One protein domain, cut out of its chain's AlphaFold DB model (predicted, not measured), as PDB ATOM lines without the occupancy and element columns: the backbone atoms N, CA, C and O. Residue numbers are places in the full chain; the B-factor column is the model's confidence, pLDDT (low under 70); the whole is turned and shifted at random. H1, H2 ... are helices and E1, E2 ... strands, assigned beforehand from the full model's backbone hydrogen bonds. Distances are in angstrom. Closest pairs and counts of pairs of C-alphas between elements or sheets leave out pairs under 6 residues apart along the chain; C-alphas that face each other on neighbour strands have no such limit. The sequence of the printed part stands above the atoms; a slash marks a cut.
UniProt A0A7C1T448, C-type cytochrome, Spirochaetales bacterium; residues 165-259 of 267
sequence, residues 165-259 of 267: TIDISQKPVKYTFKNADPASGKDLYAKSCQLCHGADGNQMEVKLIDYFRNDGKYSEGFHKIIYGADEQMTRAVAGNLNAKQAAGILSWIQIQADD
ATOM      1  N   THR A 165     389.063 310.056 350.871       89.88
ATOM      2  CA  THR A 165     387.953 309.128 350.640       89.88
ATOM      3  C   THR A 165     388.540 307.839 350.078       89.88
ATOM      4  O   THR A 165     389.385 307.882 349.182       89.88
ATOM      5  N   ILE A 166     388.119 306.701 350.623       84.06
ATOM      6  CA  ILE A 166     388.689 305.389 350.314       84.06
ATOM      7  C   ILE A 166     387.575 304.515 349.754       84.06
ATOM      8  O   ILE A 166     386.599 304.238 350.448       84.06
ATOM      9  N   ASP A 167     387.731 304.079 348.509       81.56
ATOM     10  CA  ASP A 167     386.801 303.169 347.854       81.56
ATOM     11  C   ASP A 167     387.394 301.755 347.811       81.56
ATOM     12  O   ASP A 167     388.249 301.403 346.986       81.56
ATOM     13  N   ILE A 168     386.916 300.943 348.751       74.75
ATOM     14  CA  ILE A 168     387.293 299.539 348.929       74.75
ATOM     15  C   ILE A 168     386.530 298.581 348.000       74.75
ATOM     16  O   ILE A 168     386.734 297.369 348.094       74.75
ATOM     17  N   SER A 169     385.668 299.073 347.107       76.06
ATOM     18  CA  SER A 169     385.058 298.246 346.054       76.06
ATOM     19  C   SER A 169     386.002 298.063 344.858       76.06
ATOM     20  O   SER A 169     385.996 297.016 344.211       76.06
ATOM     21  N   GLN A 170     386.876 299.045 344.610       77.69
ATOM     22  CA  GLN A 170     387.832 299.043 343.497       77.69
ATOM     23  C   GLN A 170     389.034 298.139 343.780       77.69
ATOM     24  O   GLN A 170     389.457 298.011 344.932       77.69
ATOM     25  N   LYS A 171     389.616 297.536 342.733       76.38
ATOM     26  CA  LYS A 171     390.828 296.698 342.796       76.38
ATOM     27  C   LYS A 171     391.884 297.252 341.815       76.38
ATOM     28  O   LYS A 171     391.699 297.061 340.615       76.38
ATOM     29  N   PRO A 172     392.981 297.887 342.282       81.25
ATOM     30  CA  PRO A 172     393.352 298.173 343.680       81.25
ATOM     31  C   PRO A 172     392.430 299.205 344.360       81.25
ATOM     32  O   PRO A 172     391.616 299.841 343.696       81.25
ATOM     33  N   VAL A 173     392.528 299.345 345.696       81.38
ATOM     34  CA  VAL A 173     391.738 300.326 346.476       81.38
ATOM     35  C   VAL A 173     391.961 301.702 345.865       81.38
ATOM     36  O   VAL A 173     393.109 302.128 345.722       81.38
ATOM     37  N   LYS A 174     390.872 302.408 345.562       88.19
ATOM     38  CA  LYS A 174     390.950 303.770 345.044       88.19
ATOM     39  C   LYS A 174     390.967 304.764 346.198       88.19
ATOM     40  O   LYS A 174     390.168 304.669 347.129       88.19
ATOM     41  N   TYR A 175     391.881 305.721 346.116       92.69
ATOM     42  CA  TYR A 175     392.021 306.814 347.068       92.69
ATOM     43  C   TYR A 175     391.736 308.128 346.357       92.69
ATOM     44  O   TYR A 175     392.246 308.359 345.261       92.69
ATOM     45  N   THR A 176     390.950 308.982 347.002       95.44
ATOM     46  CA  THR A 176     390.747 310.371 346.590       95.44
ATOM     47  C   THR A 176     391.179 311.260 347.747       95.44
ATOM     48  O   THR A 176     390.459 311.376 348.742       95.44
ATOM     49  N   PHE A 177     392.368 311.852 347.643       96.00
ATOM     50  CA  PHE A 177     392.908 312.729 348.681       96.00
ATOM     51  C   PHE A 177     392.158 314.068 348.724       96.00
ATOM     52  O   PHE A 177     391.955 314.729 347.708       96.00
ATOM     53  N   LYS A 178     391.730 314.463 349.922       94.69
ATOM     54  CA  LYS A 178     390.951 315.674 350.194       94.69
ATOM     55  C   LYS A 178     391.901 316.860 350.342       94.69
ATOM     56  O   LYS A 178     392.825 316.799 351.149       94.69
ATOM     57  N   ASN A 179     391.640 317.952 349.621       92.12
ATOM     58  CA  ASN A 179     392.397 319.209 349.727       92.12
ATOM     59  C   ASN A 179     393.928 319.026 349.613       92.12
ATOM     60  O   ASN A 179     394.692 319.748 350.262       92.12
ATOM     61  N   ALA A 180     394.365 318.029 348.839       95.44
ATOM     62  CA  ALA A 180     395.775 317.757 348.613       95.44
ATOM     63  C   ALA A 180     396.361 318.753 347.610       95.44
ATOM     64  O   ALA A 180     395.692 319.166 346.666       95.44
ATOM     65  N   ASP A 181     397.627 319.102 347.816       97.62
ATOM     66  CA  ASP A 181     398.420 319.906 346.893       97.62
ATOM     67  C   ASP A 181     399.594 319.055 346.378       97.62
ATOM     68  O   ASP A 181     400.596 318.898 347.084       97.62
ATOM     69  N   PRO A 182     399.468 318.463 345.176       97.31
ATOM     70  CA  PRO A 182     400.524 317.651 344.582       97.31
ATOM     71  C   PRO A 182     401.801 318.434 344.260       97.31
ATOM     72  O   PRO A 182     402.881 317.849 344.279       97.31
ATOM     73  N   ALA A 183     401.711 319.736 343.967       97.50
ATOM     74  CA  ALA A 183     402.894 320.541 343.667       97.50
ATOM     75  C   ALA A 183     403.743 320.708 344.933       97.50
ATOM     76  O   ALA A 183     404.906 320.310 344.951       97.50
ATOM     77  N   SER A 184     403.113 321.134 346.034       97.50
ATOM     78  CA  SER A 184     403.768 321.147 347.352       97.50
ATOM     79  C   SER A 184     404.235 319.748 347.781       97.50
ATOM     80  O   SER A 184     405.271 319.601 348.427       97.50
ATOM     81  N   GLY A 185     403.484 318.700 347.422       97.81
ATOM     82  CA  GLY A 185     403.857 317.306 347.665       97.81
ATOM     83  C   GLY A 185     405.165 316.891 346.989       97.81
ATOM     84  O   GLY A 185     405.999 316.251 347.630       97.81
ATOM     85  N   LYS A 186     405.366 317.289 345.728       97.81
ATOM     86  CA  LYS A 186     406.619 317.074 344.988       97.81
ATOM     87  C   LYS A 186     407.799 317.742 345.694       97.81
ATOM     88  O   LYS A 186     408.826 317.098 345.908       97.81
ATOM     89  N   ASP A 187     407.635 318.996 346.107       97.88
ATOM     90  CA  ASP A 187     408.697 319.756 346.776       97.88
ATOM     91  C   ASP A 187     409.065 319.144 348.136       97.88
ATOM     92  O   ASP A 187     410.242 319.018 348.484       97.88
ATOM     93  N   LEU A 188     408.064 318.696 348.898       97.75
ATOM     94  CA  LEU A 188     408.284 317.998 350.166       97.75
ATOM     95  C   LEU A 188     408.973 316.645 349.972       97.75
ATOM     96  O   LEU A 188     409.853 316.298 350.761       97.75
ATOM     97  N   TYR A 189     408.617 315.900 348.923       97.75
ATOM     98  CA  TYR A 189     409.314 314.664 348.577       97.75
ATOM     99  C   TYR A 189     410.797 314.927 348.277       97.75
ATOM    100  O   TYR A 189     411.667 314.266 348.850       97.75
ATOM    101  N   ALA A 190     411.092 315.926 347.438       97.06
ATOM    102  CA  ALA A 190     412.461 316.309 347.100       97.06
ATOM    103  C   ALA A 190     413.271 316.722 348.341       97.06
ATOM    104  O   ALA A 190     414.455 316.409 348.454       97.06
ATOM    105  N   LYS A 191     412.620 317.385 349.305       96.50
ATOM    106  CA  LYS A 191     413.257 317.851 350.540       96.50
ATOM    107  C   LYS A 191     413.517 316.741 351.562       96.50
ATOM    108  O   LYS A 191     414.586 316.730 352.168       96.50
ATOM    109  N   SER A 192     412.546 315.858 351.792       95.31
ATOM    110  CA  SER A 192     412.562 314.945 352.950       95.31
ATOM    111  C   SER A 192     412.732 313.469 352.589       95.31
ATOM    112  O   SER A 192     413.111 312.671 353.439       95.31
ATOM    113  N   CYS A 193     412.425 313.072 351.355       95.88
ATOM    114  CA  CYS A 193     412.353 311.659 350.970       95.88
ATOM    115  C   CYS A 193     413.433 311.277 349.954       95.88
ATOM    116  O   CYS A 193     413.978 310.173 350.015       95.88
ATOM    117  N   GLN A 194     413.755 312.192 349.038       95.81
ATOM    118  CA  GLN A 194     414.658 311.954 347.913       95.81
ATOM    119  C   GLN A 194     416.062 311.510 348.331       95.81
ATOM    120  O   GLN A 194     416.665 310.724 347.610       95.81
ATOM    121  N   LEU A 195     416.583 311.960 349.478       93.50
ATOM    122  CA  LEU A 195     417.921 311.567 349.936       93.50
ATOM    123  C   LEU A 195     418.077 310.040 350.045       93.50
ATOM    124  O   LEU A 195     419.131 309.499 349.711       93.50
ATOM    125  N   CYS A 196     417.021 309.359 350.494       95.19
ATOM    126  CA  CYS A 196     417.019 307.909 350.654       95.19
ATOM    127  C   CYS A 196     416.344 307.218 349.469       95.19
ATOM    128  O   CYS A 196     416.865 306.236 348.957       95.19
ATOM    129  N   HIS A 197     415.192 307.722 349.019       95.50
ATOM    130  CA  HIS A 197     414.395 307.074 347.976       95.50
ATOM    131  C   HIS A 197     414.842 307.408 346.547       95.50
ATOM    132  O   HIS A 197     414.419 306.726 345.617       95.50
ATOM    133  N   GLY A 198     415.719 308.392 346.357       95.75
ATOM    134  CA  GLY A 198     416.165 308.866 345.050       95.75
ATOM    135  C   GLY A 198     415.174 309.831 344.406       95.75
ATOM    136  O   GLY A 198     413.989 309.869 344.750       95.75
ATOM    137  N   ALA A 199     415.649 310.625 343.444       95.75
ATOM    138  CA  ALA A 199     414.798 311.575 342.718       95.75
ATOM    139  C   ALA A 199     413.696 310.856 341.920       95.75
ATOM    140  O   ALA A 199     412.589 311.368 341.784       95.75
ATOM    141  N   ASP A 200     413.984 309.639 341.453       95.12
ATOM    142  CA  ASP A 200     413.057 308.776 340.723       95.12
ATOM    143  C   ASP A 200     412.277 307.801 341.631       95.12
ATOM    144  O   ASP A 200     411.403 307.083 341.147       95.12
ATOM    145  N   GLY A 201     412.561 307.769 342.937       96.25
ATOM    146  CA  GLY A 201     411.899 306.877 343.892       96.25
ATOM    147  C   GLY A 201     412.380 305.422 343.881       96.25
ATOM    148  O   GLY A 201     411.684 304.571 344.443       96.25
ATOM    149  N   ASN A 202     413.528 305.119 343.255       95.81
ATOM    150  CA  ASN A 202     414.032 303.750 343.076       95.81
ATOM    151  C   ASN A 202     415.367 303.443 343.769       95.81
ATOM    152  O   ASN A 202     415.925 302.367 343.551       95.81
ATOM    153  N   GLN A 203     415.898 304.349 344.591       94.88
ATOM    154  CA  GLN A 203     417.210 304.158 345.228       94.88
ATOM    155  C   GLN A 203     417.200 303.078 346.327       94.88
ATOM    156  O   GLN A 203     418.241 302.504 346.637       94.88
ATOM    157  N   MET A 204     416.029 302.767 346.888       89.44
ATOM    158  CA  MET A 204     415.849 301.721 347.900       89.44
ATOM    159  C   MET A 204     415.262 300.446 347.284       89.44
ATOM    160  O   MET A 204     414.642 300.482 346.223       89.44
ATOM    161  N   GLU A 205     415.359 299.324 348.007       87.25
ATOM    162  CA  GLU A 205     414.690 298.062 347.635       87.25
ATOM    163  C   GLU A 205     413.185 298.270 347.387       87.25
ATOM    164  O   GLU A 205     412.601 297.724 346.446       87.25
ATOM    165  N   VAL A 206     412.556 299.127 348.198       87.12
ATOM    166  CA  VAL A 206     411.183 299.576 347.971       87.12
ATOM    167  C   VAL A 206     411.166 300.659 346.893       87.12
ATOM    168  O   VAL A 206     411.307 301.847 347.185       87.12
ATOM    169  N   LYS A 207     410.913 300.238 345.653       94.38
ATOM    170  CA  LYS A 207     410.616 301.129 344.524       94.38
ATOM    171  C   LYS A 207     409.241 301.755 344.701       94.38
ATOM    172  O   LYS A 207     408.235 301.042 344.714       94.38
ATOM    173  N   LEU A 208     409.180 303.074 344.862       95.38
ATOM    174  CA  LEU A 208     407.971 303.737 345.356       95.38
ATOM    175  C   LEU A 208     406.777 303.600 344.405       95.38
ATOM    176  O   LEU A 208     405.686 303.262 344.857       95.38
ATOM    177  N   ILE A 209     406.971 303.777 343.097       95.06
ATOM    178  CA  ILE A 209     405.879 303.626 342.119       95.06
ATOM    179  C   ILE A 209     405.302 302.206 342.136       95.06
ATOM    180  O   ILE A 209     404.088 302.027 342.254       95.06
ATOM    181  N   ASP A 210     406.161 301.188 342.074       93.19
ATOM    182  CA  ASP A 210     405.716 299.792 342.102       93.19
ATOM    183  C   ASP A 210     405.071 299.443 343.448       93.19
ATOM    184  O   ASP A 210     404.054 298.749 343.500       93.19
ATOM    185  N   TYR A 211     405.602 299.981 344.547       93.19
ATOM    186  CA  TYR A 211     405.015 299.837 345.870       93.19
ATOM    187  C   TYR A 211     403.595 300.405 345.919       93.19
ATOM    188  O   TYR A 211     402.674 299.670 346.269       93.19
ATOM    189  N   PHE A 212     403.383 301.666 345.538       93.69
ATOM    190  CA  PHE A 212     402.086 302.340 345.679       93.69
ATOM    191  C   PHE A 212     400.995 301.826 344.734       93.69
ATOM    192  O   PHE A 212     399.814 301.957 345.055       93.69
ATOM    193  N   ARG A 213     401.360 301.146 343.640       90.88
ATOM    194  CA  ARG A 213     400.408 300.405 342.789       90.88
ATOM    195  C   ARG A 213     399.798 299.184 343.473       90.88
ATOM    196  O   ARG A 213     398.745 298.704 343.057       90.88
ATOM    197  N   ASN A 214     400.453 298.649 344.503       86.06
ATOM    198  CA  ASN A 214     399.930 297.490 345.209       86.06
ATOM    199  C   ASN A 214     398.700 297.849 346.044       86.06
ATOM    200  O   ASN A 214     398.544 298.955 346.567       86.06
ATOM    201  N   ASP A 215     397.848 296.846 346.232       79.69
ATOM    202  CA  ASP A 215     396.574 297.042 346.897       79.69
ATOM    203  C   ASP A 215     396.722 297.599 348.323       79.69
ATOM    204  O   ASP A 215     397.470 297.060 349.146       79.69
ATOM    205  N   GLY A 216     396.004 298.687 348.605       80.44
ATOM    206  CA  GLY A 216     395.974 299.320 349.920       80.44
ATOM    207  C   GLY A 216     397.216 300.138 350.307       80.44
ATOM    208  O   GLY A 216     397.259 300.681 351.414       80.44
ATOM    209  N   LYS A 217     398.230 300.262 349.440       88.69
ATOM    210  CA  LYS A 217     399.528 300.823 349.852       88.69
ATOM    211  C   LYS A 217     399.549 302.317 350.141       88.69
ATOM    212  O   LYS A 217     400.391 302.731 350.929       88.69
ATOM    213  N   TYR A 218     398.591 303.103 349.658       93.56
ATOM    214  CA  TYR A 218     398.476 304.510 350.063       93.56
ATOM    215  C   TYR A 218     398.188 304.690 351.557       93.56
ATOM    216  O   TYR A 218     398.733 305.599 352.172       93.56
ATOM    217  N   SER A 219     397.409 303.795 352.173       91.19
ATOM    218  CA  SER A 219     397.181 303.851 353.624       91.19
ATOM    219  C   SER A 219     398.445 303.528 354.425       91.19
ATOM    220  O   SER A 219     398.738 304.177 355.423       91.19
ATOM    221  N   GLU A 220     399.205 302.527 353.972       90.50
ATOM    222  CA  GLU A 220     400.483 302.149 354.585       90.50
ATOM    223  C   GLU A 220     401.523 303.263 354.402       90.50
ATOM    224  O   GLU A 220     402.223 303.608 355.348       90.50
ATOM    225  N   GLY A 221     401.590 303.863 353.211       94.25
ATOM    226  CA  GLY A 221     402.473 304.990 352.931       94.25
ATOM    227  C   GLY A 221     402.134 306.221 353.761       94.25
ATOM    228  O   GLY A 221     403.039 306.796 354.348       94.25
ATOM    229  N   PHE A 222     400.852 306.578 353.900       95.88
ATOM    230  CA  PHE A 222     400.432 307.656 354.803       95.88
ATOM    231  C   PHE A 222     400.938 307.437 356.220       95.88
ATOM    232  O   PHE A 222     401.544 308.333 356.804       95.88
ATOM    233  N   HIS A 223     400.736 306.229 356.746       94.38
ATOM    234  CA  HIS A 223     401.191 305.914 358.086       94.38
ATOM    235  C   HIS A 223     402.710 306.082 358.214       94.38
ATOM    236  O   HIS A 223     403.183 306.774 359.107       94.38
ATOM    237  N   LYS A 224     403.477 305.523 357.276       94.06
ATOM    238  CA  LYS A 224     404.941 305.623 357.299       94.06
ATOM    239  C   LYS A 224     405.457 307.054 357.144       94.06
ATOM    240  O   LYS A 224     406.447 307.402 357.770       94.06
ATOM    241  N   ILE A 225     404.788 307.886 356.348       95.94
ATOM    242  CA  ILE A 225     405.155 309.297 356.160       95.94
ATOM    243  C   ILE A 225     404.932 310.107 357.447       95.94
ATOM    244  O   ILE A 225     405.742 310.971 357.770       95.94
ATOM    245  N   ILE A 226     403.844 309.846 358.180       96.00
ATOM    246  CA  ILE A 226     403.489 310.611 359.388       96.00
ATOM    247  C   ILE A 226     404.213 310.104 360.636       96.00
ATOM    248  O   ILE A 226     404.659 310.907 361.454       96.00
ATOM    249  N   TYR A 227     404.290 308.787 360.800       95.56
ATOM    250  CA  TYR A 227     404.724 308.146 362.044       95.56
ATOM    251  C   TYR A 227     406.133 307.560 361.945       95.56
ATOM    252  O   TYR A 227     406.810 307.408 362.957       95.56
ATOM    253  N   GLY A 228     406.598 307.282 360.729       93.31
ATOM    254  CA  GLY A 228     407.806 306.515 360.468       93.31
ATOM    255  C   GLY A 228     407.530 305.027 360.237       93.31
ATOM    256  O   GLY A 228     406.400 304.542 360.365       93.31
ATOM    257  N   ALA A 229     408.568 304.296 359.840       86.38
ATOM    258  CA  ALA A 229     408.490 302.866 359.532       86.38
ATOM    259  C   ALA A 229     409.461 302.010 360.354       86.38
ATOM    260  O   ALA A 229     409.128 300.871 360.688       86.38
ATOM    261  N   ASP A 230     410.640 302.557 360.634       87.75
ATOM    262  CA  ASP A 230     411.791 301.913 361.260       87.75
ATOM    263  C   ASP A 230     412.801 302.990 361.700       87.75
ATOM    264  O   ASP A 230     412.535 304.193 361.589       87.75
ATOM    265  N   GLU A 231     413.948 302.554 362.217       87.12
ATOM    266  CA  GLU A 231     415.012 303.420 362.733       87.12
ATOM    267  C   GLU A 231     415.617 304.358 361.675       87.12
ATOM    268  O   GLU A 231     416.154 305.405 362.036       87.12
ATOM    269  N   GLN A 232     415.528 304.026 360.380       89.25
ATOM    270  CA  GLN A 232     416.026 304.890 359.306       89.25
ATOM    271  C   GLN A 232     414.958 305.877 358.829       89.25
ATOM    272  O   GLN A 232     415.229 307.068 358.671       89.25
ATOM    273  N   MET A 233     413.730 305.406 358.617       91.12
ATOM    274  CA  MET A 233     412.592 306.228 358.211       91.12
ATOM    275  C   MET A 233     411.787 306.650 359.442       91.12
ATOM    276  O   MET A 233     410.629 306.265 359.609       91.12
ATOM    277  N   THR A 234     412.399 307.443 360.319       94.50
ATOM    278  CA  THR A 234     411.705 308.028 361.476       94.50
ATOM    279  C   THR A 234     410.829 309.209 361.055       94.50
ATOM    280  O   THR A 234     411.034 309.819 360.003       94.50
ATOM    281  N   ARG A 235     409.884 309.605 361.916       94.50
ATOM    282  CA  ARG A 235     409.093 310.829 361.717       94.50
ATOM    283  C   ARG A 235     409.966 312.076 361.518       94.50
ATOM    284  O   ARG A 235     409.655 312.918 360.676       94.50
ATOM    285  N   ALA A 236     411.055 312.192 362.278       94.62
ATOM    286  CA  ALA A 236     411.975 313.320 362.176       94.62
ATOM    287  C   ALA A 236     412.681 313.348 360.815       94.62
ATOM    288  O   ALA A 236     412.714 314.396 360.172       94.62
ATOM    289  N   VAL A 237     413.160 312.192 360.342       93.69
ATOM    290  CA  VAL A 237     413.783 312.049 359.014       93.69
ATOM    291  C   VAL A 237     412.781 312.345 357.896       93.69
ATOM    292  O   VAL A 237     413.120 313.035 356.942       93.69
ATOM    293  N   ALA A 238     411.522 311.926 358.049       93.69
ATOM    294  CA  ALA A 238     410.449 312.275 357.116       93.69
ATOM    295  C   ALA A 238     410.087 313.777 357.126       93.69
ATOM    296  O   ALA A 238     409.328 314.236 356.273       93.69
ATOM    297  N   GLY A 239     410.636 314.567 358.055       95.38
ATOM    298  CA  GLY A 239     410.442 316.014 358.127       95.38
ATOM    299  C   GLY A 239     409.287 316.451 359.024       95.38
ATOM    300  O   GLY A 239     408.767 317.551 358.845       95.38
ATOM    301  N   ASN A 240     408.882 315.618 359.991       95.88
ATOM    302  CA  ASN A 240     407.859 315.949 360.988       95.88
ATOM    303  C   ASN A 240     406.513 316.388 360.378       95.88
ATOM    304  O   ASN A 240     405.837 317.280 360.898       95.88
ATOM    305  N   LEU A 241     406.128 315.743 359.278       96.12
ATOM    306  CA  LEU A 241     405.003 316.134 358.433       96.12
ATOM    307  C   LEU A 241     403.651 316.024 359.150       96.12
ATOM    308  O   LEU A 241     403.431 315.157 360.002       96.12
ATOM    309  N   ASN A 242     402.721 316.895 358.761       95.31
ATOM    310  CA  ASN A 242     401.313 316.797 359.140       95.31
ATOM    311  C   ASN A 242     400.479 316.066 358.072       95.31
ATOM    312  O   ASN A 242     400.927 315.806 356.953       95.31
ATOM    313  N   ALA A 243     399.223 315.765 358.410       94.69
ATOM    314  CA  ALA A 243     398.320 314.982 357.567       94.69
ATOM    315  C   ALA A 243     398.102 315.587 356.165       94.69
ATOM    316  O   ALA A 243     398.092 314.859 355.173       94.69
ATOM    317  N   LYS A 244     397.967 316.918 356.068       96.25
ATOM    318  CA  LYS A 244     397.758 317.627 354.793       96.25
ATOM    319  C   LYS A 244     398.998 317.550 353.903       96.25
ATOM    320  O   LYS A 244     398.880 317.330 352.701       96.25
ATOM    321  N   GLN A 245     400.181 317.695 354.493       97.44
ATOM    322  CA  GLN A 245     401.451 317.552 353.779       97.44
ATOM    323  C   GLN A 245     401.629 316.128 353.241       97.44
ATOM    324  O   GLN A 245     401.949 315.955 352.067       97.44
ATOM    325  N   ALA A 246     401.335 315.111 354.059       97.12
ATOM    326  CA  ALA A 246     401.352 313.720 353.606       97.12
ATOM    327  C   ALA A 246     400.333 313.460 352.484       97.12
ATOM    328  O   ALA A 246     400.658 312.764 351.525       97.12
ATOM    329  N   ALA A 247     399.135 314.053 352.555       97.50
ATOM    330  CA  ALA A 247     398.149 313.979 351.476       97.50
ATOM    331  C   ALA A 247     398.680 314.579 350.164       97.50
ATOM    332  O   ALA A 247     398.486 313.988 349.107       97.50
ATOM    333  N   GLY A 248     399.387 315.714 350.228       98.31
ATOM    334  CA  GLY A 248     400.052 316.321 349.070       98.31
ATOM    335  C   GLY A 248     401.090 315.392 348.440       98.31
ATOM    336  O   GLY A 248     401.019 315.121 347.241       98.31
ATOM    337  N   ILE A 249     402.003 314.840 349.250       98.12
ATOM    338  CA  ILE A 249     403.028 313.884 348.787       98.12
ATOM    339  C   ILE A 249     402.366 312.667 348.134       98.12
ATOM    340  O   ILE A 249     402.701 312.305 347.010       98.12
ATOM    341  N   LEU A 250     401.400 312.042 348.810       97.81
ATOM    342  CA  LEU A 250     400.739 310.841 348.300       97.81
ATOM    343  C   LEU A 250     399.903 311.114 347.052       97.81
ATOM    344  O   LEU A 250     399.887 310.277 346.156       97.81
ATOM    345  N   SER A 251     399.247 312.272 346.966       98.06
ATOM    346  CA  SER A 251     398.507 312.666 345.767       98.06
ATOM    347  C   SER A 251     399.444 312.898 344.583       98.06
ATOM    348  O   SER A 251     399.099 312.524 343.464       98.06
ATOM    349  N   TRP A 252     400.634 313.465 344.808       97.81
ATOM    350  CA  TRP A 252     401.659 313.572 343.770       97.81
ATOM    351  C   TRP A 252     402.152 312.197 343.320       97.81
ATOM    352  O   TRP A 252     402.130 311.912 342.124       97.81
ATOM    353  N   ILE A 253     402.513 311.321 344.263       97.50
ATOM    354  CA  ILE A 253     402.909 309.937 343.968       97.50
ATOM    355  C   ILE A 253     401.810 309.217 343.180       97.50
ATOM    356  O   ILE A 253     402.120 308.514 342.222       97.50
ATOM    357  N   GLN A 254     400.539 309.422 343.538       96.88
ATOM    358  CA  GLN A 254     399.401 308.796 342.870       96.88
ATOM    359  C   GLN A 254     399.295 309.183 341.399       96.88
ATOM    360  O   GLN A 254     399.188 308.296 340.558       96.88
ATOM    361  N   ILE A 255     399.449 310.468 341.068       95.75
ATOM    362  CA  ILE A 255     399.478 310.935 339.671       95.75
ATOM    363  C   ILE A 255     400.567 310.208 338.867       95.75
ATOM    364  O   ILE A 255     400.365 309.868 337.703       95.75
ATOM    365  N   GLN A 256     401.730 309.962 339.476       95.62
ATOM    366  CA  GLN A 256     402.832 309.260 338.816       95.62
ATOM    367  C   GLN A 256     402.585 307.745 338.718       95.62
ATOM    368  O   GLN A 256     402.958 307.125 337.726       95.62
ATOM    369  N   ALA A 257     401.984 307.141 339.744       94.88
ATOM    370  CA  ALA A 257     401.751 305.702 339.818       94.88
ATOM    371  C   ALA A 257     400.590 305.231 338.930       94.88
ATOM    372  O   ALA A 257     400.657 304.113 338.404       94.88
ATOM    373  N   ASP A 258     399.575 306.080 338.747       93.25
ATOM    374  CA  ASP A 258     398.409 305.827 337.892       93.25
ATOM    375  C   ASP A 258     398.784 305.798 336.398       93.25
ATOM    376  O   ASP A 258     398.144 305.103 335.609       93.25
ATOM    377  N   ASP A 259     399.871 306.472 336.007       93.75
ATOM    378  CA  ASP A 259     400.493 306.282 334.697       93.75
ATOM    379  C   ASP A 259     401.255 304.951 334.678       93.75
ATOM    380  O   ASP A 259     402.372 304.833 335.186       93.75
TER     381      ASP A 259
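Overview. This is residues 165 to 259 of the 267 residues of the protein "C-type cytochrome" of Spirochaetales bacterium (UniProt A0A7C1T448). The longest helix, H5, runs through a compact helical body: H1 crosses it, H4 runs back beside it, and H3 crosses it near its last residues. A small two-stranded hairpin, E1 and E2, lies at one end of the longest axis, with E2 next to H5; the short helix H2 lies at the other end, where the long link 228 to 242 also reaches out and folds back. The printed part has 95 residues, with two named strands and five named helices in the order E1 E2 H1 H2 H3 H4 H5; the sheet is E1 - E2, antiparallel, and the class is mostly helix. The whole is compact, with a radius of gyration of the C-alphas of 12.3 A and spans of 34 by 27 by 23 A.

Along the chain. E1, residues 165 to 167, begins at C-alpha 165 (387.953, 309.128, 350.640). E2 is residues 174 to 177, 9.9 A long. H1, residues 182 to 192, is 14.9 A long and begins at C-alpha 182 (400.524, 317.651, 344.582). H2 is residues 194 to 197 and H3 residues 208 to 213, 8.7 A long. H4, residues 217 to 227, measures 15.1 A. H5, residues 243 to 258, measures 21.7 A and ends at C-alpha 258 (398.409, 305.827, 337.892).

Arrangement. H5 is the hub, touching three helices. With residues 245 to 252 alone it touches H1, about perpendicular at 77 degrees; the closest C-alphas, of Gly 185 and Ile 249, are 3.7 A apart. With residues 243 to 250 alone it touches H4, closest at the C-alphas of Phe 222 and Ala 246, 6.2 A apart. H4 and H5 form a helical hairpin, opposite ways at a shallow tilt of 32 degrees, only just short of steep. With residues 253 to 258 alone H5 touches H3, about perpendicular at 79 degrees; the closest C-alphas, of Ile 209 and Ala 257, are 5.2 A apart. H3 and H4 only just touch, with 3 pairs of C-alphas within 8 A, and only at the corner by their link; the closest are Phe 212 and Tyr 218, 6.1 A apart. H1 and H2 meet only through their link. The closest C-alphas of E2 and H5, of Phe 177 and Ala 247, are 6.1 A apart. E1 and E2 form a hairpin, antiparallel at 174 degrees; N 165 and O 176 are 2.9 A apart and N 174 and O 167 3.1 A, within hydrogen-bond range. E1 and H5 are apart. Every O i to N i+4 pair is within hydrogen-bond range in H1, H3, H4 and H5; H2 is too short for such a pair.

Size, cuts and confidence. The two C-alphas farthest apart, of Ser 169 and Leu 195, are 35.7 A apart. The printed part has no cut. The link from H4 to H5, 15 residues, is long. The mean pLDDT of the printed part is 92.8, and no printed residue is under 70.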